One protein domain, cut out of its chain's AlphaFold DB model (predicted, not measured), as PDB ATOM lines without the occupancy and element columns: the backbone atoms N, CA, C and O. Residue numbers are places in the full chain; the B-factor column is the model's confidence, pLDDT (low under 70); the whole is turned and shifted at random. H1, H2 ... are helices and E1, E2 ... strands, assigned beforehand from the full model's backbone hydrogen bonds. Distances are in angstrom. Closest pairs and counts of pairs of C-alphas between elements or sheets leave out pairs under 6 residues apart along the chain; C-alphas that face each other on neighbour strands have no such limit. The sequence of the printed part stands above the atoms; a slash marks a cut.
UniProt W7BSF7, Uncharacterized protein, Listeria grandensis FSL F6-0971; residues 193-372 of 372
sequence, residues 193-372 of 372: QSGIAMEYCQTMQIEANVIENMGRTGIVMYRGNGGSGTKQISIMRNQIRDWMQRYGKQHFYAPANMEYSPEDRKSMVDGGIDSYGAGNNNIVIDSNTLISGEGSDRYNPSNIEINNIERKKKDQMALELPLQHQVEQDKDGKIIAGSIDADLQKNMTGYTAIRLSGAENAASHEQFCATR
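This is residues 193 to 372 of the 372 residues of an uncharacterized protein of Listeria grandensis FSL F6-0971 (UniProt W7BSF7). The chain is wound in stacked turns, a small three-walled solenoid of parallel strands: E1 E2 E3, E4 E5 E6 and E7 E8 E9 make three turns, and E10 and E11 a last one with no third named strand. H1, H2, H3 and the long loops near them lie to one side of this coil and lengthen the whole. The printed part has 180 residues, with three named helices and eleven named strands in the order E1 E2 E3 E4 E5 E6 H1 E7 E8 E9 H2 H3 E10 E11. The class is mixed, helices and strands, with under half of the residues in named elements. The whole is compact, with a radius of gyration of the C-alphas of 17.9 A, and only just flat, spanning 61 by 40 by 20 A.

E1, residues 194 to 199, begins at C-alpha 194 (-27.566, 13.849, 25.806) and is 12.6 A long. E2 is residues 203 to 207, E3 210 to 212, E4 217 to 221, E5 233 to 236 and E6 239 to 241. H1 is residues 247 to 252, E7 271 to 275, E8 280 to 286, 16.8 A long, and E9 289 to 291. H2, residues 301 to 314, is 20.4 A long and ends at C-alpha 314 (-30.682, 27.173, -4.570). H3 is residues 342 to 348, E10 352 to 356, and E11, residues 359 to 365, is 15.5 A long and ends at C-alpha 365 (-32.058, -7.932, 22.871).

The sheets E1 E4 E7 E10, E2 E5 E8 E11 and E3 E6 E9 are each parallel and form a stack of sheets, three sheets face to face in turn. N 196 and O 218 of E1 and E4 are 2.9 A apart, within hydrogen-bond range, as are N 206 and O 234 of E2 and E5, 2.8 A, and N 211 and O 239 of E3 and E6, 2.8 A. E2 runs on into E3 at 80 degrees, E5 into E6 at 83 degrees and E8 into E9 at 92 degrees. H1, H2 and H3 are not on these sheets. H2 touches H1 with residues 302 to 306 alone, at a shallow tilt of 29 degrees, the same way; the closest C-alphas, of Lys 249 and Ser 302, are 5.1 A apart. H2 and H3 are close but not clearly touching, with the C-alphas of Asn 303 and Met 348 closest at 6.1 A. Each O i to N i+4 pair is within hydrogen-bond range in H1 and H2; in H3 1 of 3 is, beside 2 of 4 O i to N i+3 pairs.

The C-alphas farthest apart, of Gly 229 and Met 317, are 61.7 A apart. The printed part has no cut and ends at the chain's last residue, Arg 372. The links E4 to E5, H1 to E7 and H2 to H3 are long, with 11, 18 and 27 residues. The mean pLDDT of the printed part is 74.3; 67 residues are under 70, among them residues 332 to 352 and 357 to 372.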
ATOM      1  N   GLN A 193     -26.607  17.938  23.455       88.50
ATOM      2  CA  GLN A 193     -26.077  16.616  23.772       88.50
ATOM      3  C   GLN A 193     -27.181  15.696  24.279       88.50
ATOM      4  O   GLN A 193     -28.153  15.427  23.567       88.50
ATOM      5  N   SER A 194     -27.012  15.152  25.476       92.38
ATOM      6  CA  SER A 194     -27.566  13.849  25.806       92.38
ATOM      7  C   SER A 194     -28.545  13.917  26.965       92.38
ATOM      8  O   SER A 194     -28.510  14.848  27.772       92.38
ATOM      9  N   GLY A 195     -29.398  12.905  27.081       97.12
ATOM     10  CA  GLY A 195     -30.202  12.707  28.285       97.12
ATOM     11  C   GLY A 195     -29.302  12.290  29.435       97.12
ATOM     12  O   GLY A 195     -29.126  13.035  30.398       97.12
ATOM     13  N   ILE A 196     -28.674  11.127  29.288       98.25
ATOM     14  CA  ILE A 196     -27.696  10.588  30.234       98.25
ATOM     15  C   ILE A 196     -26.371  10.379  29.503       98.25
ATOM     16  O   ILE A 196     -26.305   9.642  28.524       98.25
ATOM     17  N   ALA A 197     -25.308  11.006  29.990       95.56
ATOM     18  CA  ALA A 197     -23.947  10.812  29.513       95.56
ATOM     19  C   ALA A 197     -23.098  10.125  30.585       95.56
ATOM     20  O   ALA A 197     -23.155  10.502  31.757       95.56
ATOM     21  N   MET A 198     -22.312   9.126  30.178       94.12
ATOM     22  CA  MET A 198     -21.450   8.343  31.063       94.12
ATOM     23  C   MET A 198     -20.010   8.278  30.556       94.12
ATOM     24  O   MET A 198     -19.743   8.021  29.377       94.12
ATOM     25  N   GLU A 199     -19.077   8.449  31.483       91.06
ATOM     26  CA  GLU A 199     -17.645   8.298  31.258       91.06
ATOM     27  C   GLU A 199     -16.997   7.616  32.472       91.06
ATOM     28  O   GLU A 199     -17.287   7.968  33.618       91.06
ATOM     29  N   TYR A 200     -16.128   6.630  32.243       89.62
ATOM     30  CA  TYR A 200     -15.411   5.884  33.288       89.62
ATOM     31  C   TYR A 200     -16.299   5.266  34.387       89.62
ATOM     32  O   TYR A 200     -15.838   5.006  35.502       89.62
ATOM     33  N   CYS A 201     -17.581   5.026  34.103       92.12
ATOM     34  CA  CYS A 201     -18.511   4.432  35.060       92.12
ATOM     35  C   CYS A 201     -18.374   2.904  35.066       92.12
ATOM     36  O   CYS A 201     -18.254   2.319  34.003       92.12
ATOM     37  N   GLN A 202     -18.410   2.233  36.220       92.00
ATOM     38  CA  GLN A 202     -18.090   0.795  36.303       92.00
ATOM     39  C   GLN A 202     -19.335  -0.089  36.420       92.00
ATOM     40  O   GLN A 202     -19.564  -0.954  35.577       92.00
ATOM     41  N   THR A 203     -20.152   0.127  37.452       95.38
ATOM     42  CA  THR A 203     -21.398  -0.614  37.666       95.38
ATOM     43  C   THR A 203     -22.572   0.352  37.689       95.38
ATOM     44  O   THR A 203     -22.819   1.012  38.696       95.38
ATOM     45  N   MET A 204     -23.320   0.429  36.589       97.94
ATOM     46  CA  MET A 204     -24.452   1.351  36.462       97.94
ATOM     47  C   MET A 204     -25.724   0.630  36.055       97.94
ATOM     48  O   MET A 204     -25.711  -0.221  35.168       97.94
ATOM     49  N   GLN A 205     -26.838   1.024  36.666       98.50
ATOM     50  CA  GLN A 205     -28.177   0.607  36.254       98.50
ATOM     51  C   GLN A 205     -28.975   1.816  35.769       98.50
ATOM     52  O   GLN A 205     -29.364   2.668  36.568       98.50
ATOM     53  N   ILE A 206     -29.229   1.880  34.466       98.75
ATOM     54  CA  ILE A 206     -30.070   2.891  33.828       98.75
ATOM     55  C   ILE A 206     -31.384   2.219  33.453       98.75
ATOM     56  O   ILE A 206     -31.441   1.448  32.494       98.75
ATOM     57  N   GLU A 207     -32.422   2.435  34.256       98.62
ATOM     58  CA  GLU A 207     -33.585   1.552  34.241       98.62
ATOM     59  C   GLU A 207     -34.936   2.257  34.358       98.62
ATOM     60  O   GLU A 207     -35.157   3.058  35.264       98.62
ATOM     61  N   ALA A 208     -35.888   1.863  33.506       98.50
ATOM     62  CA  ALA A 208     -37.273   2.338  33.567       98.50
ATOM     63  C   ALA A 208     -37.405   3.872  33.506       98.50
ATOM     64  O   ALA A 208     -38.289   4.446  34.140       98.50
ATOM     65  N   ASN A 209     -36.513   4.542  32.772       98.81
ATOM     66  CA  ASN A 209     -36.592   5.981  32.539       98.81
ATOM     67  C   ASN A 209     -37.390   6.290  31.271       98.81
ATOM     68  O   ASN A 209     -37.386   5.508  30.319       98.81
ATOM     69  N   VAL A 210     -38.008   7.468  31.241       98.31
ATOM     70  CA  VAL A 210     -38.552   8.083  30.027       98.31
ATOM     71  C   VAL A 210     -37.601   9.200  29.615       98.31
ATOM     72  O   VAL A 210     -37.409  10.153  30.368       98.31
ATOM     73  N   ILE A 211     -36.987   9.074  28.440       98.06
ATOM     74  CA  ILE A 211     -36.014  10.022  27.897       98.06
ATOM     75  C   ILE A 211     -36.557  10.572  26.580       98.06
ATOM     76  O   ILE A 211     -36.826   9.802  25.661       98.06
ATOM     77  N   GLU A 212     -36.732  11.887  26.477       93.88
ATOM     78  CA  GLU A 212     -37.415  12.490  25.326       93.88
ATOM     79  C   GLU A 212     -36.873  13.854  24.903       93.88
ATOM     80  O   GLU A 212     -36.404  14.631  25.732       93.88
ATOM     81  N   ASN A 213     -37.006  14.182  23.617       90.00
ATOM     82  CA  ASN A 213     -36.604  15.468  23.043       90.00
ATOM     83  C   ASN A 213     -35.134  15.801  23.360       90.00
ATOM     84  O   ASN A 213     -34.816  16.792  24.024       90.00
ATOM     85  N   MET A 214     -34.223  14.941  22.906       91.44
ATOM     86  CA  MET A 214     -32.784  15.102  23.113       91.44
ATOM     87  C   MET A 214     -32.114  15.769  21.920       91.44
ATOM     88  O   MET A 214     -32.397  15.446  20.767       91.44
ATOM     89  N   GLY A 215     -31.158  16.652  22.208       86.88
ATOM     90  CA  GLY A 215     -30.341  17.324  21.208       86.88
ATOM     91  C   GLY A 215     -29.627  16.366  20.275       86.88
ATOM     92  O   GLY A 215     -29.716  16.525  19.058       86.88
ATOM     93  N   ARG A 216     -28.965  15.364  20.861       86.69
ATOM     94  CA  ARG A 216     -28.158  14.348  20.182       86.69
ATOM     95  C   ARG A 216     -28.658  12.940  20.477       86.69
ATOM     96  O   ARG A 216     -29.187  12.282  19.599       86.69
ATOM     97  N   THR A 217     -28.572  12.481  21.720       89.75
ATOM     98  CA  THR A 217     -28.794  11.063  22.060       89.75
ATOM     99  C   THR A 217     -29.524  10.903  23.389       89.75
ATOM    100  O   THR A 217     -29.466  11.778  24.252       89.75
ATOM    101  N   GLY A 218     -30.249   9.797  23.560       94.31
ATOM    102  CA  GLY A 218     -30.904   9.469  24.825       94.31
ATOM    103  C   GLY A 218     -29.882   9.132  25.903       94.31
ATOM    104  O   GLY A 218     -29.800   9.815  26.927       94.31
ATOM    105  N   ILE A 219     -29.079   8.099  25.648       96.62
ATOM    106  CA  ILE A 219     -28.036   7.609  26.552       96.62
ATOM    107  C   ILE A 219     -26.736   7.462  25.766       96.62
ATOM    108  O   ILE A 219     -26.711   6.758  24.762       96.62
ATOM    109  N   VAL A 220     -25.645   8.059  26.248       93.94
ATOM    110  CA  VAL A 220     -24.317   7.912  25.638       93.94
ATOM    111  C   VAL A 220     -23.275   7.417  26.622       93.94
ATOM    112  O   VAL A 220     -23.169   7.899  27.750       93.94
ATOM    113  N   MET A 221     -22.464   6.480  26.150       91.94
ATOM    114  CA  MET A 221     -21.224   6.040  26.771       91.94
ATOM    115  C   MET A 221     -20.057   6.609  25.966       91.94
ATOM    116  O   MET A 221     -19.830   6.215  24.821       91.94
ATOM    117  N   TYR A 222     -19.308   7.542  26.557       87.94
ATOM    118  CA  TYR A 222     -18.116   8.087  25.915       87.94
ATOM    119  C   TYR A 222     -16.989   7.059  25.944       87.94
ATOM    120  O   TYR A 222     -16.793   6.367  24.955       87.94
ATOM    121  N   ARG A 223     -16.278   6.889  27.061       87.25
ATOM    122  CA  ARG A 223     -15.146   5.950  27.175       87.25
ATOM    123  C   ARG A 223     -15.035   5.351  28.572       87.25
ATOM    124  O   ARG A 223     -15.543   5.933  29.531       87.25
ATOM    125  N   GLY A 224     -14.342   4.217  28.668       85.56
ATOM    126  CA  GLY A 224     -13.963   3.579  29.933       85.56
ATOM    127  C   GLY A 224     -15.127   3.032  30.765       85.56
ATOM    128  O   GLY A 224     -14.979   2.892  31.979       85.56
ATOM    129  N   ASN A 225     -16.293   2.794  30.159       90.62
ATOM    130  CA  ASN A 225     -17.472   2.331  30.889       90.62
ATOM    131  C   ASN A 225     -17.508   0.799  31.033       90.62
ATOM    132  O   ASN A 225     -17.146   0.068  30.118       90.62
ATOM    133  N   GLY A 226     -18.008   0.310  32.163       88.38
ATOM    134  CA  GLY A 226     -18.024  -1.104  32.519       88.38
ATOM    135  C   GLY A 226     -16.630  -1.661  32.805       88.38
ATOM    136  O   GLY A 226     -15.728  -0.934  33.214       88.38
ATOM    137  N   GLY A 227     -16.449  -2.972  32.653       83.56
ATOM    138  CA  GLY A 227     -15.165  -3.616  32.920       83.56
ATOM    139  C   GLY A 227     -15.254  -5.132  33.074       83.56
ATOM    140  O   GLY A 227     -16.233  -5.769  32.696       83.56
ATOM    141  N   SER A 228     -14.201  -5.729  33.630       79.06
ATOM    142  CA  SER A 228     -14.135  -7.170  33.883       79.06
ATOM    143  C   SER A 228     -14.910  -7.588  35.143       79.06
ATOM    144  O   SER A 228     -15.194  -6.786  36.038       79.06
ATOM    145  N   GLY A 229     -15.247  -8.879  35.234       81.12
ATOM    146  CA  GLY A 229     -15.920  -9.452  36.400       81.12
ATOM    147  C   GLY A 229     -17.346  -8.925  36.578       81.12
ATOM    148  O   GLY A 229     -18.193  -9.113  35.712       81.12
ATOM    149  N   THR A 230     -17.621  -8.290  37.720       83.62
ATOM    150  CA  THR A 230     -18.958  -7.790  38.101       83.62
ATOM    151  C   THR A 230     -19.218  -6.334  37.691       83.62
ATOM    152  O   THR A 230     -20.284  -5.791  37.990       83.62
ATOM    153  N   LYS A 231     -18.257  -5.685  37.022       88.75
ATOM    154  CA  LYS A 231     -18.359  -4.302  36.534       88.75
ATOM    155  C   LYS A 231     -19.195  -4.263  35.253       88.75
ATOM    156  O   LYS A 231     -18.665  -4.520  34.177       88.75
ATOM    157  N   GLN A 232     -20.497  -4.022  35.381       93.31
ATOM    158  CA  GLN A 232     -21.459  -4.088  34.279       93.31
ATOM    159  C   GLN A 232     -22.279  -2.803  34.159       93.31
ATOM    160  O   GLN A 232     -22.802  -2.286  35.151       93.31
ATOM    161  N   ILE A 233     -22.484  -2.354  32.922       95.81
ATOM    162  CA  ILE A 233     -23.466  -1.320  32.591       95.81
ATOM    163  C   ILE A 233     -24.746  -2.005  32.121       95.81
ATOM    164  O   ILE A 233     -24.725  -2.762  31.157       95.81
ATOM    165  N   SER A 234     -25.860  -1.758  32.806       96.88
ATOM    166  CA  SER A 234     -27.184  -2.282  32.453       96.88
ATOM    167  C   SER A 234     -28.104  -1.141  32.034       96.88
ATOM    168  O   SER A 234     -28.402  -0.266  32.845       96.88
ATOM    169  N   ILE A 235     -28.574  -1.160  30.789       97.31
ATOM    170  CA  ILE A 235     -29.528  -0.196  30.229       97.31
ATOM    171  C   ILE A 235     -30.806  -0.957  29.894       97.31
ATOM    172  O   ILE A 235     -30.861  -1.678  28.897       97.31
ATOM    173  N   MET A 236     -31.815  -0.843  30.758       96.69
ATOM    174  CA  MET A 236     -32.973  -1.733  30.708       96.69
ATOM    175  C   MET A 236     -34.310  -1.015  30.804       96.69
ATOM    176  O   MET A 236     -34.505  -0.155  31.661       96.69
ATOM    177  N   ARG A 237     -35.293  -1.454  30.013       96.12
ATOM    178  CA  ARG A 237     -36.697  -1.019  30.157       96.12
ATOM    179  C   ARG A 237     -36.907   0.493  30.046       96.12
ATOM    180  O   ARG A 237     -37.888   1.011  30.572       96.12
ATOM    181  N   ASN A 238     -35.993   1.213  29.401       97.38
ATOM    182  CA  ASN A 238     -36.141   2.644  29.168       97.38
ATOM    183  C   ASN A 238     -37.036   2.888  27.949       97.38
ATOM    184  O   ASN A 238     -37.027   2.109  26.997       97.38
ATOM    185  N   GLN A 239     -37.766   3.997  27.960       95.19
ATOM    186  CA  GLN A 239     -38.438   4.540  26.788       95.19
ATOM    187  C   GLN A 239     -37.646   5.752  26.303       95.19
ATOM    188  O   GLN A 239     -37.569   6.752  27.009       95.19
ATOM    189  N   ILE A 240     -37.057   5.666  25.115       92.62
ATOM    190  CA  ILE A 240     -36.253   6.733  24.517       92.62
ATOM    191  C   ILE A 240     -36.951   7.195  23.245       92.62
ATOM    192  O   ILE A 240     -37.146   6.404  22.321       92.62
ATOM    193  N   ARG A 241     -37.329   8.470  23.184       87.19
ATOM    194  CA  ARG A 241     -37.973   9.063  22.012       87.19
ATOM    195  C   ARG A 241     -37.327  10.371  21.601       87.19
ATOM    196  O   ARG A 241     -36.695  11.038  22.415       87.19
ATOM    197  N   ASP A 242     -37.495  10.726  20.333       81.25
ATOM    198  CA  ASP A 242     -37.151  12.053  19.819       81.25
ATOM    199  C   ASP A 242     -35.708  12.460  20.159       81.25
ATOM    200  O   ASP A 242     -35.463  13.490  20.782       81.25
ATOM    201  N   TRP A 243     -34.730  11.631  19.790       84.44
ATOM    202  CA  TRP A 243     -33.318  12.018  19.846       84.44
ATOM    203  C   TRP A 243     -32.892  12.745  18.562       84.44
ATOM    204  O   TRP A 243     -33.655  12.834  17.598       84.44
ATOM    205  N   MET A 244     -31.682  13.305  18.566       80.75
ATOM    206  CA  MET A 244     -31.104  14.106  17.484       80.75
ATOM    207  C   MET A 244     -31.894  15.367  17.078       80.75
ATOM    208  O   MET A 244     -31.793  15.811  15.936       80.75
ATOM    209  N   GLN A 245     -32.687  15.969  17.966       80.31
ATOM    210  CA  GLN A 245     -33.597  17.071  17.609       80.31
ATOM    211  C   GLN A 245     -32.874  18.365  17.201       80.31
ATOM    212  O   GLN A 245     -33.414  19.150  16.422       80.31
ATOM    213  N   ARG A 246     -31.643  18.592  17.685       81.94
ATOM    214  CA  ARG A 246     -30.895  19.857  17.494       81.94
ATOM    215  C   ARG A 246     -29.455  19.673  16.997       81.94
ATOM    216  O   ARG A 246     -28.911  20.557  16.341       81.94
ATOM    217  N   TYR A 247     -28.824  18.530  17.272       78.25
ATOM    218  CA  TYR A 247     -27.423  18.281  16.912       78.25
ATOM    219  C   TYR A 247     -27.224  18.013  15.413       78.25
ATOM    220  O   TYR A 247     -26.148  18.272  14.875       78.25
ATOM    221  N   GLY A 248     -28.265  17.555  14.709       73.06
ATOM    222  CA  GLY A 248     -28.172  17.179  13.298       73.06
ATOM    223  C   GLY A 248     -27.690  18.293  12.382       73.06
ATOM    224  O   GLY A 248     -26.802  18.087  11.559       73.06
ATOM    225  N   LYS A 249     -28.213  19.507  12.573       76.19
ATOM    226  CA  LYS A 249     -27.790  20.693  11.819       76.19
ATOM    227  C   LYS A 249     -26.316  21.020  12.043       76.19
ATOM    228  O   LYS A 249     -25.603  21.345  11.094       76.19
ATOM    229  N   GLN A 250     -25.852  20.941  13.289       75.12
ATOM    230  CA  GLN A 250     -24.457  21.221  13.616       75.12
ATOM    231  C   GLN A 250     -23.515  20.174  13.022       75.12
ATOM    232  O   GLN A 250     -22.474  20.541  12.480       75.12
ATOM    233  N   HIS A 251     -23.896  18.896  13.076       73.50
ATOM    234  CA  HIS A 251     -23.156  17.808  12.437       73.50
ATOM    235  C   HIS A 251     -23.092  17.981  10.912       73.50
ATOM    236  O   HIS A 251     -22.022  17.870  10.317       73.50
ATOM    237  N   PHE A 252     -24.207  18.364  10.285       73.00
ATOM    238  CA  PHE A 252     -24.294  18.566   8.836       73.00
ATOM    239  C   PHE A 252     -23.370  19.676   8.322       73.00
ATOM    240  O   PHE A 252     -22.722  19.531   7.282       73.00
ATOM    241  N   TYR A 253     -23.271  20.780   9.065       75.75
ATOM    242  CA  TYR A 253     -22.395  21.908   8.732       75.75
ATOM    243  C   TYR A 253     -21.022  21.849   9.415       75.75
ATOM    244  O   TYR A 253     -20.273  22.829   9.362       75.75
ATOM    245  N   ALA A 254     -20.663  20.713  10.023       70.56
ATOM    246  CA  ALA A 254     -19.348  20.512  10.613       70.56
ATOM    247  C   ALA A 254     -18.241  20.770   9.564       70.56
ATOM    248  O   ALA A 254     -18.324  20.262   8.431       70.56
ATOM    249  N   PRO A 255     -17.190  21.549   9.895       65.19
ATOM    250  CA  PRO A 255     -16.118  21.815   8.952       65.19
ATOM    251  C   PRO A 255     -15.393  20.514   8.580       65.19
ATOM    252  O   PRO A 255     -15.339  19.562   9.356       65.19
ATOM    253  N   ALA A 256     -14.825  20.468   7.374       56.03
ATOM    254  CA  ALA A 256     -14.258  19.248   6.785       56.03
ATOM    255  C   ALA A 256     -13.012  18.689   7.498       56.03
ATOM    256  O   ALA A 256     -12.515  17.643   7.100       56.03
ATOM    257  N   ASN A 257     -12.491  19.398   8.499       51.41
ATOM    258  CA  ASN A 257     -11.362  18.976   9.324       51.41
ATOM    259  C   ASN A 257     -11.786  18.226  10.599       51.41
ATOM    260  O   ASN A 257     -10.912  17.767  11.328       51.41
ATOM    261  N   MET A 258     -13.087  18.113  10.889       55.72
ATOM    262  CA  MET A 258     -13.569  17.102  11.829       55.72
ATOM    263  C   MET A 258     -13.490  15.730  11.145       55.72
ATOM    264  O   MET A 258     -13.685  15.657   9.934       55.72
ATOM    265  N   GLU A 259     -13.205  14.660  11.893       55.84
ATOM    266  CA  GLU A 259     -12.951  13.277  11.428       55.84
ATOM    267  C   GLU A 259     -14.141  12.580  10.719       55.84
ATOM    268  O   GLU A 259     -14.243  11.357  10.704       55.84
ATOM    269  N   TYR A 260     -15.058  13.336  10.123       58.91
ATOM    270  CA  TYR A 260     -16.215  12.835   9.397       58.91
ATOM    271  C   TYR A 260     -16.007  13.006   7.895       58.91
ATOM    272  O   TYR A 260     -15.738  14.112   7.402       58.91
ATOM    273  N   SER A 261     -16.197  11.925   7.135       61.53
ATOM    274  CA  SER A 261     -16.237  12.032   5.678       61.53
ATOM    275  C   SER A 261     -17.371  12.984   5.234       61.53
ATOM    276  O   SER A 261     -18.316  13.253   5.988       61.53
ATOM    277  N   PRO A 262     -17.300  13.573   4.026       64.19
ATOM    278  CA  PRO A 262     -18.412  14.339   3.454       64.19
ATOM    279  C   PRO A 262     -19.751  13.580   3.439       64.19
ATOM    280  O   PRO A 262     -20.808  14.208   3.487       64.19
ATOM    281  N   GLU A 263     -19.705  12.254   3.371       63.84
ATOM    282  CA  GLU A 263     -20.843  11.343   3.411       63.84
ATOM    283  C   GLU A 263     -21.354  11.139   4.849       63.84
ATOM    284  O   GLU A 263     -22.558  11.227   5.081       63.84
ATOM    285  N   ASP A 264     -20.461  10.994   5.835       61.88
ATOM    286  CA  ASP A 264     -20.832  10.847   7.255       61.88
ATOM    287  C   ASP A 264     -21.471  12.116   7.828       61.88
ATOM    288  O   ASP A 264     -22.375  12.040   8.658       61.88
ATOM    289  N   ARG A 265     -21.061  13.301   7.354       65.38
ATOM    290  CA  ARG A 265     -21.699  14.583   7.721       65.38
ATOM    291  C   ARG A 265     -23.140  14.685   7.238       65.38
ATOM    292  O   ARG A 265     -23.944  15.404   7.819       65.38
ATOM    293  N   LYS A 266     -23.480  13.951   6.182       60.03
ATOM    294  CA  LYS A 266     -24.831  13.910   5.629       60.03
ATOM    295  C   LYS A 266     -25.695  12.840   6.292       60.03
ATOM    296  O   LYS A 266     -26.817  12.670   5.855       60.03
ATOM    297  N   SER A 267     -25.227  12.127   7.315       60.41
ATOM    298  CA  SER A 267     -26.048  11.142   8.025       60.41
ATOM    299  C   SER A 267     -26.115  11.429   9.523       60.41
ATOM    300  O   SER A 267     -25.167  11.906  10.145       60.41
ATOM    301  N   MET A 268     -27.281  11.161  10.107       64.56
ATOM    302  CA  MET A 268     -27.556  11.331  11.535       64.56
ATOM    303  C   MET A 268     -27.049  10.106  12.299       64.56
ATOM    304  O   MET A 268     -27.813   9.219  12.648       64.56
ATOM    305  N   VAL A 269     -25.737  10.022  12.502       67.44
ATOM    306  CA  VAL A 269     -25.064   8.768  12.888       67.44
ATOM    307  C   VAL A 269     -25.199   8.354  14.357       67.44
ATOM    308  O   VAL A 269     -24.730   7.273  14.711       67.44
ATOM    309  N   ASP A 270     -25.774   9.182  15.232       75.88
ATOM    310  CA  ASP A 270     -25.829   8.863  16.663       75.88
ATOM    311  C   ASP A 270     -27.077   8.059  17.049       75.88
ATOM    312  O   ASP A 270     -28.187   8.257  16.536       75.88
ATOM    313  N   GLY A 271     -26.861   7.135  17.984       79.50
ATOM    314  CA  GLY A 271     -27.879   6.236  18.511       79.50
ATOM    315  C   GLY A 271     -28.857   6.918  19.471       79.50
ATOM    316  O   GLY A 271     -28.501   7.884  20.147       79.50
ATOM    317  N   GLY A 272     -30.062   6.364  19.635       84.44
ATOM    318  CA  GLY A 272     -30.874   6.628  20.830       84.44
ATOM    319  C   GLY A 272     -30.165   6.129  22.100       84.44
ATOM    320  O   GLY A 272     -30.195   6.804  23.131       84.44
ATOM    321  N   ILE A 273     -29.444   5.007  21.976       89.62
ATOM    322  CA  ILE A 273     -28.370   4.567  22.880       89.62
ATOM    323  C   ILE A 273     -27.070   4.482  22.071       89.62
ATOM    324  O   ILE A 273     -27.026   3.799  21.046       89.62
ATOM    325  N   ASP A 274     -26.014   5.158  22.518       89.31
ATOM    326  CA  ASP A 274     -24.753   5.264  21.777       89.31
ATOM    327  C   ASP A 274     -23.515   4.929  22.628       89.31
ATOM    328  O   ASP A 274     -23.447   5.231  23.821       89.31
ATOM    329  N   SER A 275     -22.517   4.311  21.999       85.88
ATOM    330  CA  SER A 275     -21.187   4.016  22.534       85.88
ATOM    331  C   SER A 275     -20.138   4.145  21.427       85.88
ATOM    332  O   SER A 275     -20.148   3.374  20.457       85.88
ATOM    333  N   TYR A 276     -19.204   5.094  21.557       75.75
ATOM    334  CA  TYR A 276     -18.229   5.369  20.488       75.75
ATOM    335  C   TYR A 276     -16.774   5.620  20.913       75.75
ATOM    336  O   TYR A 276     -15.909   5.640  20.042       75.75
ATOM    337  N   GLY A 277     -16.458   5.795  22.196       72.12
ATOM    338  CA  GLY A 277     -15.066   5.861  22.665       72.12
ATOM    339  C   GLY A 277     -14.541   4.509  23.154       72.12
ATOM    340  O   GLY A 277     -15.290   3.548  23.310       72.12
ATOM    341  N   ALA A 278     -13.228   4.435  23.373       78.62
ATOM    342  CA  ALA A 278     -12.545   3.198  23.744       78.62
ATOM    343  C   ALA A 278     -12.889   2.712  25.166       78.62
ATOM    344  O   ALA A 278     -13.249   3.499  26.046       78.62
ATOM    345  N   GLY A 279     -12.703   1.412  25.411       77.69
ATOM    346  CA  GLY A 279     -12.764   0.826  26.755       77.69
ATOM    347  C   GLY A 279     -14.171   0.714  27.346       77.69
ATOM    348  O   GLY A 279     -14.301   0.612  28.562       77.69
ATOM    349  N   ASN A 280     -15.212   0.753  26.512       85.69
ATOM    350  CA  ASN A 280     -16.587   0.485  26.925       85.69
ATOM    351  C   ASN A 280     -16.854  -1.030  26.845       85.69
ATOM    352  O   ASN A 280     -16.874  -1.583  25.753       85.69
ATOM    353  N   ASN A 281     -17.055  -1.709  27.974       85.12
ATOM    354  CA  ASN A 281     -17.078  -3.174  28.058       85.12
ATOM    355  C   ASN A 281     -18.172  -3.708  28.991       85.12
ATOM    356  O   ASN A 281     -18.592  -3.014  29.908       85.12
ATOM    357  N   ASN A 282     -18.596  -4.966  28.806       87.75
ATOM    358  CA  ASN A 282     -19.598  -5.636  29.660       87.75
ATOM    359  C   ASN A 282     -20.894  -4.814  29.791       87.75
ATOM    360  O   ASN A 282     -21.296  -4.379  30.876       87.75
ATOM    361  N   ILE A 283     -21.521  -4.567  28.641       90.25
ATOM    362  CA  ILE A 283     -22.728  -3.751  28.519       90.25
ATOM    363  C   ILE A 283     -23.909  -4.663  28.196       90.25
ATOM    364  O   ILE A 283     -23.874  -5.436  27.235       90.25
ATOM    365  N   VAL A 284     -24.971  -4.541  28.985       90.19
ATOM    366  CA  VAL A 284     -26.254  -5.208  28.766       90.19
ATOM    367  C   VAL A 284     -27.286  -4.160  28.399       90.19
ATOM    368  O   VAL A 284     -27.562  -3.247  29.177       90.19
ATOM    369  N   ILE A 285     -27.867  -4.316  27.214       89.31
ATOM    370  CA  ILE A 285     -28.972  -3.496  26.733       89.31
ATOM    371  C   ILE A 285     -30.166  -4.423  26.508       89.31
ATOM    372  O   ILE A 285     -30.096  -5.330  25.679       89.31
ATOM    373  N   ASP A 286     -31.239  -4.231  27.272       86.12
ATOM    374  CA  ASP A 286     -32.376  -5.152  27.237       86.12
ATOM    375  C   ASP A 286     -33.726  -4.455  27.420       86.12
ATOM    376  O   ASP A 286     -33.900  -3.576  28.266       86.12
ATOM    377  N   SER A 287     -34.724  -4.903  26.660       89.50
ATOM    378  CA  SER A 287     -36.123  -4.505  26.852       89.50
ATOM    379  C   SER A 287     -36.391  -2.987  26.771       89.50
ATOM    380  O   SER A 287     -37.379  -2.522  27.339       89.50
ATOM    381  N   ASN A 288     -35.547  -2.188  26.103       83.62
ATOM    382  CA  ASN A 288     -35.831  -0.765  25.883       83.62
ATOM    383  C   ASN A 288     -36.780  -0.568  24.690       83.62
ATOM    384  O   ASN A 288     -36.844  -1.383  23.772       83.62
ATOM    385  N   THR A 289     -37.518   0.539  24.709       87.19
ATOM    386  CA  THR A 289     -38.345   1.013  23.595       87.19
ATOM    387  C   THR A 289     -37.708   2.269  23.019       87.19
ATOM    388  O   THR A 289     -37.616   3.276  23.720       87.19
ATOM    389  N   LEU A 290     -37.292   2.229  21.752       82.44
ATOM    390  CA  LEU A 290     -36.692   3.372  21.061       82.44
ATOM    391  C   LEU A 290     -37.574   3.823  19.899       82.44
ATOM    392  O   LEU A 290     -37.884   3.027  19.014       82.44
ATOM    393  N   ILE A 291     -37.962   5.098  19.908       77.25
ATOM    394  CA  ILE A 291     -38.832   5.724  18.906       77.25
ATOM    395  C   ILE A 291     -38.116   6.943  18.315       77.25
ATOM    396  O   ILE A 291     -37.979   7.981  18.963       77.25
ATOM    397  N   SER A 292     -37.615   6.817  17.089       64.88
ATOM    398  CA  SER A 292     -36.899   7.904  16.422       64.88
ATOM    399  C   SER A 292     -37.876   8.957  15.897       64.88
ATOM    400  O   SER A 292     -38.479   8.747  14.848       64.88
ATOM    401  N   GLY A 293     -38.004  10.092  16.588       59.22
ATOM    402  CA  GLY A 293     -38.873  11.190  16.150       59.22
ATOM    403  C   GLY A 293     -40.378  10.876  16.216       59.22
ATOM    404  O   GLY A 293     -40.802   9.730  16.385       59.22
ATOM    405  N   GLU A 294     -41.206  11.909  16.046       50.53
ATOM    406  CA  GLU A 294     -42.667  11.801  16.082       50.53
ATOM    407  C   GLU A 294     -43.257  11.190  14.786       50.53
ATOM    408  O   GLU A 294     -43.893  11.874  13.992       50.53
ATOM    409  N   GLY A 295     -43.116   9.879  14.583       43.16
ATOM    410  CA  GLY A 295     -43.896   9.119  13.591       43.16
ATOM    411  C   GLY A 295     -43.538   9.340  12.110       43.16
ATOM    412  O   GLY A 295     -42.686  10.150  11.757       43.16
ATOM    413  N   SER A 296     -44.198   8.578  11.233       46.47
ATOM    414  CA  SER A 296     -43.909   8.451   9.790       46.47
ATOM    415  C   SER A 296     -44.023   9.750   8.977       46.47
ATOM    416  O   SER A 296     -43.472   9.837   7.880       46.47
ATOM    417  N   ASP A 297     -44.703  10.769   9.520       48.44
ATOM    418  CA  ASP A 297     -45.144  11.940   8.754       48.44
ATOM    419  C   ASP A 297     -44.644  13.289   9.315       48.44
ATOM    420  O   ASP A 297     -44.976  14.340   8.757       48.44
ATOM    421  N   ARG A 298     -43.852  13.305  10.402       53.59
ATOM    422  CA  ARG A 298     -43.223  14.530  10.942       53.59
ATOM    423  C   ARG A 298     -41.708  14.448  10.850       53.59
ATOM    424  O   ARG A 298     -41.095  13.443  11.200       53.59
ATOM    425  N   TYR A 299     -41.087  15.542  10.416       62.44
ATOM    426  CA  TYR A 299     -39.633  15.634  10.400       62.44
ATOM    427  C   TYR A 299     -39.087  16.153  11.718       62.44
ATOM    428  O   TYR A 299     -39.660  17.014  12.377       62.44
ATOM    429  N   ASN A 300     -37.894  15.671  12.033       70.12
ATOM    430  CA  ASN A 300     -37.065  16.249  13.069       70.12
ATOM    431  C   ASN A 300     -36.740  17.725  12.768       70.12
ATOM    432  O   ASN A 300     -36.429  18.053  11.616       70.12
ATOM    433  N   PRO A 301     -36.759  18.607  13.783       74.38
ATOM    434  CA  PRO A 301     -36.492  20.031  13.614       74.38
ATOM    435  C   PRO A 301     -35.169  20.337  12.896       74.38
ATOM    436  O   PRO A 301     -35.151  21.171  11.991       74.38
ATOM    437  N   SER A 302     -34.084  19.614  13.200       74.19
ATOM    438  CA  SER A 302     -32.785  19.778  12.523       74.19
ATOM    439  C   SER A 302     -32.871  19.515  11.019       74.19
ATOM    440  O   SER A 302     -32.255  20.226  10.226       74.19
ATOM    441  N   ASN A 303     -33.660  18.518  10.611       72.25
ATOM    442  CA  ASN A 303     -33.860  18.186   9.201       72.25
ATOM    443  C   ASN A 303     -34.587  19.322   8.468       72.25
ATOM    444  O   ASN A 303     -34.211  19.691   7.353       72.25
ATOM    445  N   ILE A 304     -35.589  19.924   9.113       73.25
ATOM    446  CA  ILE A 304     -36.293  21.087   8.569       73.25
ATOM    447  C   ILE A 304     -35.356  22.290   8.429       73.25
ATOM    448  O   ILE A 304     -35.361  22.953   7.390       73.25
ATOM    449  N   GLU A 305     -34.520  22.559   9.431       78.88
ATOM    450  CA  GLU A 305     -33.564  23.663   9.365       78.88
ATOM    451  C   GLU A 305     -32.538  23.488   8.241       78.88
ATOM    452  O   GLU A 305     -32.304  24.434   7.483       78.88
ATOM    453  N   ILE A 306     -31.954  22.291   8.098       75.69
ATOM    454  CA  ILE A 306     -31.027  21.977   6.999       75.69
ATOM    455  C   ILE A 306     -31.734  22.196   5.656       75.69
ATOM    456  O   ILE A 306     -31.213  22.895   4.788       75.69
ATOM    457  N   ASN A 307     -32.946  21.660   5.496       75.88
ATOM    458  CA  ASN A 307     -33.720  21.796   4.265       75.88
ATOM    459  C   ASN A 307     -34.005  23.269   3.921       75.88
ATOM    460  O   ASN A 307     -33.786  23.694   2.789       75.88
ATOM    461  N   ASN A 308     -34.427  24.079   4.895       81.31
ATOM    462  CA  ASN A 308     -34.660  25.511   4.685       81.31
ATOM    463  C   ASN A 308     -33.388  26.246   4.235       81.31
ATOM    464  O   ASN A 308     -33.449  27.068   3.317       81.31
ATOM    465  N   ILE A 309     -32.236  25.936   4.837       83.81
ATOM    466  CA  ILE A 309     -30.954  26.547   4.463       83.81
ATOM    467  C   ILE A 309     -30.544  26.128   3.046       83.81
ATOM    468  O   ILE A 309     -30.195  26.983   2.230       83.81
ATOM    469  N   GLU A 310     -30.594  24.835   2.726       82.75
ATOM    470  CA  GLU A 310     -30.183  24.333   1.412       82.75
ATOM    471  C   GLU A 310     -31.128  24.776   0.285       82.75
ATOM    472  O   GLU A 310     -30.661  25.139  -0.798       82.75
ATOM    473  N   ARG A 311     -32.442  24.850   0.540       80.69
ATOM    474  CA  ARG A 311     -33.414  25.418  -0.411       80.69
ATOM    475  C   ARG A 311     -33.107  26.881  -0.700       80.69
ATOM    476  O   ARG A 311     -33.030  27.250  -1.868       80.69
ATOM    477  N   LYS A 312     -32.826  27.687   0.330       83.81
ATOM    478  CA  LYS A 312     -32.469  29.108   0.168       83.81
ATOM    479  C   LYS A 312     -31.156  29.341  -0.582       83.81
ATOM    480  O   LYS A 312     -31.006  30.375  -1.232       83.81
ATOM    481  N   LYS A 313     -30.207  28.398  -0.526       85.19
ATOM    482  CA  LYS A 313     -28.980  28.450  -1.344       85.19
ATOM    483  C   LYS A 313     -29.266  28.259  -2.837       85.19
ATOM    484  O   LYS A 313     -28.558  28.838  -3.656       85.19
ATOM    485  N   LYS A 314     -30.269  27.445  -3.183       83.06
ATOM    486  CA  LYS A 314     -30.682  27.173  -4.570       83.06
ATOM    487  C   LYS A 314     -31.650  28.237  -5.102       83.06
ATOM    488  O   LYS A 314     -31.540  28.630  -6.258       83.06
ATOM    489  N   ASP A 315     -32.562  28.707  -4.254       82.50
ATOM    490  CA  ASP A 315     -33.570  29.724  -4.552       82.50
ATOM    491  C   ASP A 315     -33.778  30.640  -3.336       82.50
ATOM    492  O   ASP A 315     -34.384  30.253  -2.335       82.50
ATOM    493  N   GLN A 316     -33.306  31.886  -3.430       86.25
ATOM    494  CA  GLN A 316     -33.413  32.867  -2.344       86.25
ATOM    495  C   GLN A 316     -34.863  33.239  -1.989       86.25
ATOM    496  O   GLN A 316     -35.092  33.771  -0.901       86.25
ATOM    497  N   MET A 317     -35.835  32.968  -2.869       85.06
ATOM    498  CA  MET A 317     -37.255  33.245  -2.634       85.06
ATOM    499  C   MET A 317     -38.018  32.046  -2.047       85.06
ATOM    500  O   MET A 317     -39.223  32.151  -1.811       85.06
ATOM    501  N   ALA A 318     -37.345  30.921  -1.775       80.00
ATOM    502  CA  ALA A 318     -37.976  29.744  -1.192       80.00
ATOM    503  C   ALA A 318     -38.595  30.044   0.189       80.00
ATOM    504  O   ALA A 318     -37.926  30.541   1.102       80.00
ATOM    505  N   LEU A 319     -39.877  29.694   0.355       80.06
ATOM    506  CA  LEU A 319     -40.599  29.814   1.625       80.06
ATOM    507  C   LEU A 319     -40.058  28.822   2.666       80.06
ATOM    508  O   LEU A 319     -39.870  27.637   2.364       80.06
ATOM    509  N   GLU A 320     -39.847  29.300   3.895       79.62
ATOM    510  CA  GLU A 320     -39.420  28.464   5.021       79.62
ATOM    511  C   GLU A 320     -40.529  27.508   5.458       79.62
ATOM    512  O   GLU A 320     -41.679  27.902   5.650       79.62
ATOM    513  N   LEU A 321     -40.160  26.244   5.654       75.25
ATOM    514  CA  LEU A 321     -41.009  25.257   6.306       75.25
ATOM    515  C   LEU A 321     -40.958  25.462   7.829       75.25
ATOM    516  O   LEU A 321     -39.879  25.735   8.364       75.25
ATOM    517  N   PRO A 322     -42.081  25.302   8.550       72.38
ATOM    518  CA  PRO A 322     -42.095  25.373  10.010       72.38
ATOM    519  C   PRO A 322     -41.367  24.174  10.638       72.38
ATOM    520  O   PRO A 322     -41.411  23.077  10.097       72.38
ATOM    521  N   LEU A 323     -40.764  24.333  11.821       67.38
ATOM    522  CA  LEU A 323     -40.014  23.254  12.501       67.38
ATOM    523  C   LEU A 323     -40.847  21.997  12.819       67.38
ATOM    524  O   LEU A 323     -40.280  20.930  13.012       67.38
ATOM    525  N   GLN A 324     -42.176  22.117  12.844       62.41
ATOM    526  CA  GLN A 324     -43.132  21.017  13.037       62.41
ATOM    527  C   GLN A 324     -43.818  20.594  11.721       62.41
ATOM    528  O   GLN A 324     -44.963  20.141  11.728       62.41
ATOM    529  N   HIS A 325     -43.170  20.810  10.571       63.34
ATOM    530  CA  HIS A 325     -43.754  20.535   9.260       63.34
ATOM    531  C   HIS A 325     -44.097  19.048   9.087       63.34
ATOM    532  O   HIS A 325     -43.253  18.169   9.280       63.34
ATOM    533  N   GLN A 326     -45.347  18.793   8.695       62.38
ATOM    534  CA  GLN A 326     -45.829  17.478   8.286       62.38
ATOM    535  C   GLN A 326     -45.663  17.314   6.785       62.38
ATOM    536  O   GLN A 326     -45.932  18.246   6.027       62.38
ATOM    537  N   VAL A 327     -45.231  16.127   6.368       60.06
ATOM    538  CA  VAL A 327     -45.058  15.832   4.946       60.06
ATOM    539  C   VAL A 327     -46.419  15.721   4.290       60.06
ATOM    540  O   VAL A 327     -47.272  14.959   4.740       60.06
ATOM    541  N   GLU A 328     -46.608  16.432   3.188       65.62
ATOM    542  CA  GLU A 328     -47.778  16.204   2.355       65.62
ATOM    543  C   GLU A 328     -47.585  14.906   1.564       65.62
ATOM    544  O   GLU A 328     -46.599  14.736   0.837       65.62
ATOM    545  N   GLN A 329     -48.532  13.983   1.713       63.69
ATOM    546  CA  GLN A 329     -48.603  12.744   0.949       63.69
ATOM    547  C   GLN A 329     -49.753  12.822  -0.055       63.69
ATOM    548  O   GLN A 329     -50.798  13.423   0.205       63.69
ATOM    549  N   ASP A 330     -49.565  12.213  -1.220       71.00
ATOM    550  CA  ASP A 330     -50.653  11.968  -2.146       71.00
ATOM    551  C   ASP A 330     -51.613  10.904  -1.586       71.00
ATOM    552  O   ASP A 330     -51.388  10.268  -0.554       71.00
ATOM    553  N   LYS A 331     -52.719  10.702  -2.295       72.62
ATOM    554  CA  LYS A 331     -53.748   9.709  -1.954       72.62
ATOM    555  C   LYS A 331     -53.234   8.261  -1.862       72.62
ATOM    556  O   LYS A 331     -53.953   7.414  -1.341       72.62
ATOM    557  N   ASP A 332     -52.044   7.984  -2.395       69.50
ATOM    558  CA  ASP A 332     -51.403   6.670  -2.411       69.50
ATOM    559  C   ASP A 332     -50.302   6.567  -1.330       69.50
ATOM    560  O   ASP A 332     -49.558   5.583  -1.296       69.50
ATOM    561  N   GLY A 333     -50.191   7.569  -0.445       57.47
ATOM    562  CA  GLY A 333     -49.214   7.626   0.644       57.47
ATOM    563  C   GLY A 333     -47.801   8.006   0.193       57.47
ATOM    564  O   GLY A 333     -46.844   7.825   0.945       57.47
ATOM    565  N   LYS A 334     -47.620   8.502  -1.039       60.12
ATOM    566  CA  LYS A 334     -46.308   8.952  -1.525       60.12
ATOM    567  C   LYS A 334     -46.111  10.427  -1.232       60.12
ATOM    568  O   LYS A 334     -46.995  11.239  -1.460       60.12
ATOM    569  N   ILE A 335     -44.908  10.784  -0.804       57.47
ATOM    570  CA  ILE A 335     -44.533  12.176  -0.546       57.47
ATOM    571  C   ILE A 335     -44.677  13.011  -1.824       57.47
ATOM    572  O   ILE A 335     -44.117  12.670  -2.870       57.47
ATOM    573  N   ILE A 336     -45.412  14.121  -1.729       62.59
ATOM    574  CA  ILE A 336     -45.617  15.056  -2.837       62.59
ATOM    575  C   ILE A 336     -44.307  15.809  -3.099       62.59
ATOM    576  O   ILE A 336     -43.779  16.506  -2.225       62.59
ATOM    577  N   ALA A 337     -43.783  15.683  -4.321       49.75
ATOM    578  CA  ALA A 337     -42.569  16.366  -4.757       49.75
ATOM    579  C   ALA A 337     -42.722  17.896  -4.652       49.75
ATOM    580  O   ALA A 337     -43.692  18.461  -5.151       49.75
ATOM    581  N   GLY A 338     -41.750  18.568  -4.025       55.12
ATOM    582  CA  GLY A 338     -41.754  20.025  -3.830       55.12
ATOM    583  C   GLY A 338     -42.186  20.494  -2.437       55.12
ATOM    584  O   GLY A 338     -41.921  21.646  -2.098       55.12
ATOM    585  N   SER A 339     -42.747  19.611  -1.601       58.81
ATOM    586  CA  SER A 339     -42.885  19.874  -0.159       58.81
ATOM    587  C   SER A 339     -41.511  19.896   0.531       58.81
ATOM    588  O   SER A 339     -41.282  20.684   1.445       58.81
ATOM    589  N   ILE A 340     -40.563  19.074   0.049       57.97
ATOM    590  CA  ILE A 340     -39.204  18.878   0.585       57.97
ATOM    591  C   ILE A 340     -38.221  18.559  -0.555       57.97
ATOM    592  O   ILE A 340     -38.612  17.995  -1.580       57.97
ATOM    593  N   ASP A 341     -36.943  18.921  -0.395       58.84
ATOM    594  CA  ASP A 341     -35.874  18.530  -1.321       58.84
ATOM    595  C   ASP A 341     -35.565  17.021  -1.197       58.84
ATOM    596  O   ASP A 341     -35.038  16.545  -0.187       58.84
ATOM    597  N   ALA A 342     -35.913  16.260  -2.239       57.50
ATOM    598  CA  ALA A 342     -35.827  14.799  -2.269       57.50
ATOM    599  C   ALA A 342     -34.387  14.249  -2.175       57.50
ATOM    600  O   ALA A 342     -34.192  13.123  -1.708       57.50
ATOM    601  N   ASP A 343     -33.371  15.024  -2.568       58.16
ATOM    602  CA  ASP A 343     -31.966  14.602  -2.471       58.16
ATOM    603  C   ASP A 343     -31.435  14.723  -1.036       58.16
ATOM    604  O   ASP A 343     -30.594  13.932  -0.600       58.16
ATOM    605  N   LEU A 344     -31.966  15.680  -0.271       54.88
ATOM    606  CA  LEU A 344     -31.682  15.836   1.156       54.88
ATOM    607  C   LEU A 344     -32.390  14.774   1.998       54.88
ATOM    608  O   LEU A 344     -31.862  14.356   3.024       54.88
ATOM    609  N   GLN A 345     -33.537  14.266   1.547       52.56
ATOM    610  CA  GLN A 345     -34.292  13.251   2.281       52.56
ATOM    611  C   GLN A 345     -33.488  11.967   2.539       52.56
ATOM    612  O   GLN A 345     -33.541  11.439   3.645       52.56
ATOM    613  N   LYS A 346     -32.682  11.500   1.576       51.66
ATOM    614  CA  LYS A 346     -31.845  10.287   1.727       51.66
ATOM    615  C   LYS A 346     -30.805  10.386   2.851       51.66
ATOM    616  O   LYS A 346     -30.348   9.369   3.358       51.66
ATOM    617  N   ASN A 347     -30.444  11.610   3.219       48.59
ATOM    618  CA  ASN A 347     -29.423  11.955   4.206       48.59
ATOM    619  C   ASN A 347     -30.041  12.148   5.614       48.59
ATOM    620  O   ASN A 347     -29.412  11.931   6.646       48.59
ATOM    621  N   MET A 348     -31.334  12.477   5.660       51.66
ATOM    622  CA  MET A 348     -32.076  12.852   6.868       51.66
ATOM    623  C   MET A 348     -32.796  11.681   7.568       51.66
ATOM    624  O   MET A 348     -33.367  11.868   8.643       51.66
ATOM    625  N   THR A 349     -32.778  10.479   6.980       46.66
ATOM    626  CA  THR A 349     -33.510   9.280   7.448       46.66
ATOM    627  C   THR A 349     -32.670   8.304   8.279       46.66
ATOM    628  O   THR A 349     -33.146   7.232   8.640       46.66
ATOM    629  N   GLY A 350     -31.412   8.634   8.569       49.94
ATOM    630  CA  GLY A 350     -30.436   7.706   9.151       49.94
ATOM    631  C   GLY A 350     -30.516   7.513  10.665       49.94
ATOM    632  O   GLY A 350     -29.463   7.445  11.282       49.94
ATOM    633  N   TYR A 351     -31.699   7.448  11.285       61.25
ATOM    634  CA  TYR A 351     -31.757   7.204  12.731       61.25
ATOM    635  C   TYR A 351     -31.193   5.835  13.072       61.25
ATOM    636  O   TYR A 351     -31.708   4.801  12.647       61.25
ATOM    637  N   THR A 352     -30.154   5.841  13.896       69.06
ATOM    638  CA  THR A 352     -29.635   4.621  14.497       69.06
ATOM    639  C   THR A 352     -30.312   4.434  15.852       69.06
ATOM    640  O   THR A 352     -30.374   5.361  16.655       69.06
ATOM    641  N   ALA A 353     -30.878   3.253  16.111       70.69
ATOM    642  CA  ALA A 353     -31.497   2.956  17.403       70.69
ATOM    643  C   ALA A 353     -30.418   2.746  18.470       70.69
ATOM    644  O   ALA A 353     -30.331   3.496  19.441       70.69
ATOM    645  N   ILE A 354     -29.540   1.775  18.218       77.12
ATOM    646  CA  ILE A 354     -28.376   1.479  19.042       77.12
ATOM    647  C   ILE A 354     -27.131   1.544  18.171       77.12
ATOM    648  O   ILE A 354     -27.054   0.874  17.138       77.12
ATOM    649  N   ARG A 355     -26.133   2.297  18.630       79.88
ATOM    650  CA  ARG A 355     -24.792   2.317  18.048       79.88
ATOM    651  C   ARG A 355     -23.765   1.890  19.093       79.88
ATOM    652  O   ARG A 355     -23.718   2.443  20.181       79.88
ATOM    653  N   LEU A 356     -22.935   0.903  18.752       74.88
ATOM    654  CA  LEU A 356     -21.917   0.320  19.641       74.88
ATOM    655  C   LEU A 356     -20.522   0.318  18.999       74.88
ATOM    656  O   LEU A 356     -19.777  -0.649  19.106       74.88
ATOM    657  N   SER A 357     -20.167   1.397  18.301       63.94
ATOM    658  CA  SER A 357     -18.902   1.504  17.556       63.94
ATOM    659  C   SER A 357     -17.630   1.419  18.412       63.94
ATOM    660  O   SER A 357     -16.568   1.154  17.859       63.94
ATOM    661  N   GLY A 358     -17.724   1.634  19.729       54.94
ATOM    662  CA  GLY A 358     -16.594   1.544  20.666       54.94
ATOM    663  C   GLY A 358     -16.752   0.495  21.773       54.94
ATOM    664  O   GLY A 358     -15.971   0.514  22.723       54.94
ATOM    665  N   ALA A 359     -17.771  -0.373  21.702       51.28
ATOM    666  CA  ALA A 359     -18.057  -1.340  22.761       51.28
ATOM    667  C   ALA A 359     -17.525  -2.748  22.455       51.28
ATOM    668  O   ALA A 359     -17.723  -3.253  21.350       51.28
ATOM    669  N   GLU A 360     -16.965  -3.429  23.457       50.44
ATOM    670  CA  GLU A 360     -16.636  -4.860  23.387       50.44
ATOM    671  C   GLU A 360     -17.479  -5.658  24.402       50.44
ATOM    672  O   GLU A 360     -17.883  -5.161  25.455       50.44
ATOM    673  N   ASN A 361     -17.783  -6.924  24.088       47.91
ATOM    674  CA  ASN A 361     -18.631  -7.795  24.921       47.91
ATOM    675  C   ASN A 361     -19.999  -7.175  25.279       47.91
ATOM    676  O   ASN A 361     -20.431  -7.210  26.433       47.91
ATOM    677  N   ALA A 362     -20.672  -6.594  24.286       49.53
ATOM    678  CA  ALA A 362     -22.020  -6.060  24.432       49.53
ATOM    679  C   ALA A 362     -23.073  -7.086  23.988       49.53
ATOM    680  O   ALA A 362     -22.927  -7.725  22.944       49.53
ATOM    681  N   ALA A 363     -24.152  -7.212  24.760       50.34
ATOM    682  CA  ALA A 363     -25.334  -7.986  24.387       50.34
ATOM    683  C   ALA A 363     -26.543  -7.051  24.258       50.34
ATOM    684  O   ALA A 363     -26.793  -6.234  25.147       50.34
ATOM    685  N   SER A 364     -27.294  -7.186  23.159       46.41
ATOM    686  CA  SER A 364     -28.526  -6.427  22.917       46.41
ATOM    687  C   SER A 364     -29.671  -7.362  22.524       46.41
ATOM    688  O   SER A 364     -29.512  -8.187  21.623       46.41
ATOM    689  N   HIS A 365     -30.809  -7.246  23.211       57.28
ATOM    690  CA  HIS A 365     -32.058  -7.932  22.871       57.28
ATOM    691  C   HIS A 365     -33.194  -6.907  22.932       57.28
ATOM    692  O   HIS A 365     -33.625  -6.511  24.013       57.28
ATOM    693  N   GLU A 366     -33.662  -6.432  21.776       56.84
ATOM    694  CA  GLU A 366     -34.644  -5.343  21.737       56.84
ATOM    695  C   GLU A 366     -35.756  -5.535  20.708       56.84
ATOM    696  O   GLU A 366     -35.573  -6.136  19.648       56.84
ATOM    697  N   GLN A 367     -36.918  -4.958  21.025       45.22
ATOM    698  CA  GLN A 367     -38.000  -4.718  20.079       45.22
ATOM    699  C   GLN A 367     -37.836  -3.318  19.485       45.22
ATOM    700  O   GLN A 367     -38.285  -2.324  20.052       45.22
ATOM    701  N   PHE A 368     -37.205  -3.236  18.316       43.94
ATOM    702  CA  PHE A 368     -37.175  -1.997  17.549       43.94
ATOM    703  C   PHE A 368     -38.501  -1.815  16.802       43.94
ATOM    704  O   PHE A 368     -38.820  -2.579  15.890       43.94
ATOM    705  N   CYS A 369     -39.267  -0.788  17.168       39.94
ATOM    706  CA  CYS A 369     -40.391  -0.318  16.365       39.94
ATOM    707  C   CYS A 369     -39.938   0.894  15.547       39.94
ATOM    708  O   CYS A 369     -40.166   2.033  15.942       39.94
ATOM    709  N   ALA A 370     -39.327   0.656  14.382       37.28
ATOM    710  CA  ALA A 370     -39.384   1.661  13.326       37.28
ATOM    711  C   ALA A 370     -40.842   1.759  12.877       37.28
ATOM    712  O   ALA A 370     -41.339   0.876  12.174       37.28
ATOM    713  N   THR A 371     -41.543   2.815  13.277       34.44
ATOM    714  CA  THR A 371     -42.695   3.266  12.497       34.44
ATOM    715  C   THR A 371     -42.167   3.655  11.120       34.44
ATOM    716  O   THR A 371     -41.420   4.624  11.000       34.44
ATOM    717  N   ARG A 372     -42.455   2.798  10.133       29.84
ATOM    718  CA  ARG A 372     -42.232   3.050   8.706       29.84
ATOM    719  C   ARG A 372     -43.033   4.242   8.235       29.84
ATOM    720  O   ARG A 372     -44.185   4.349   8.707       29.84
TER     721      ARG A 372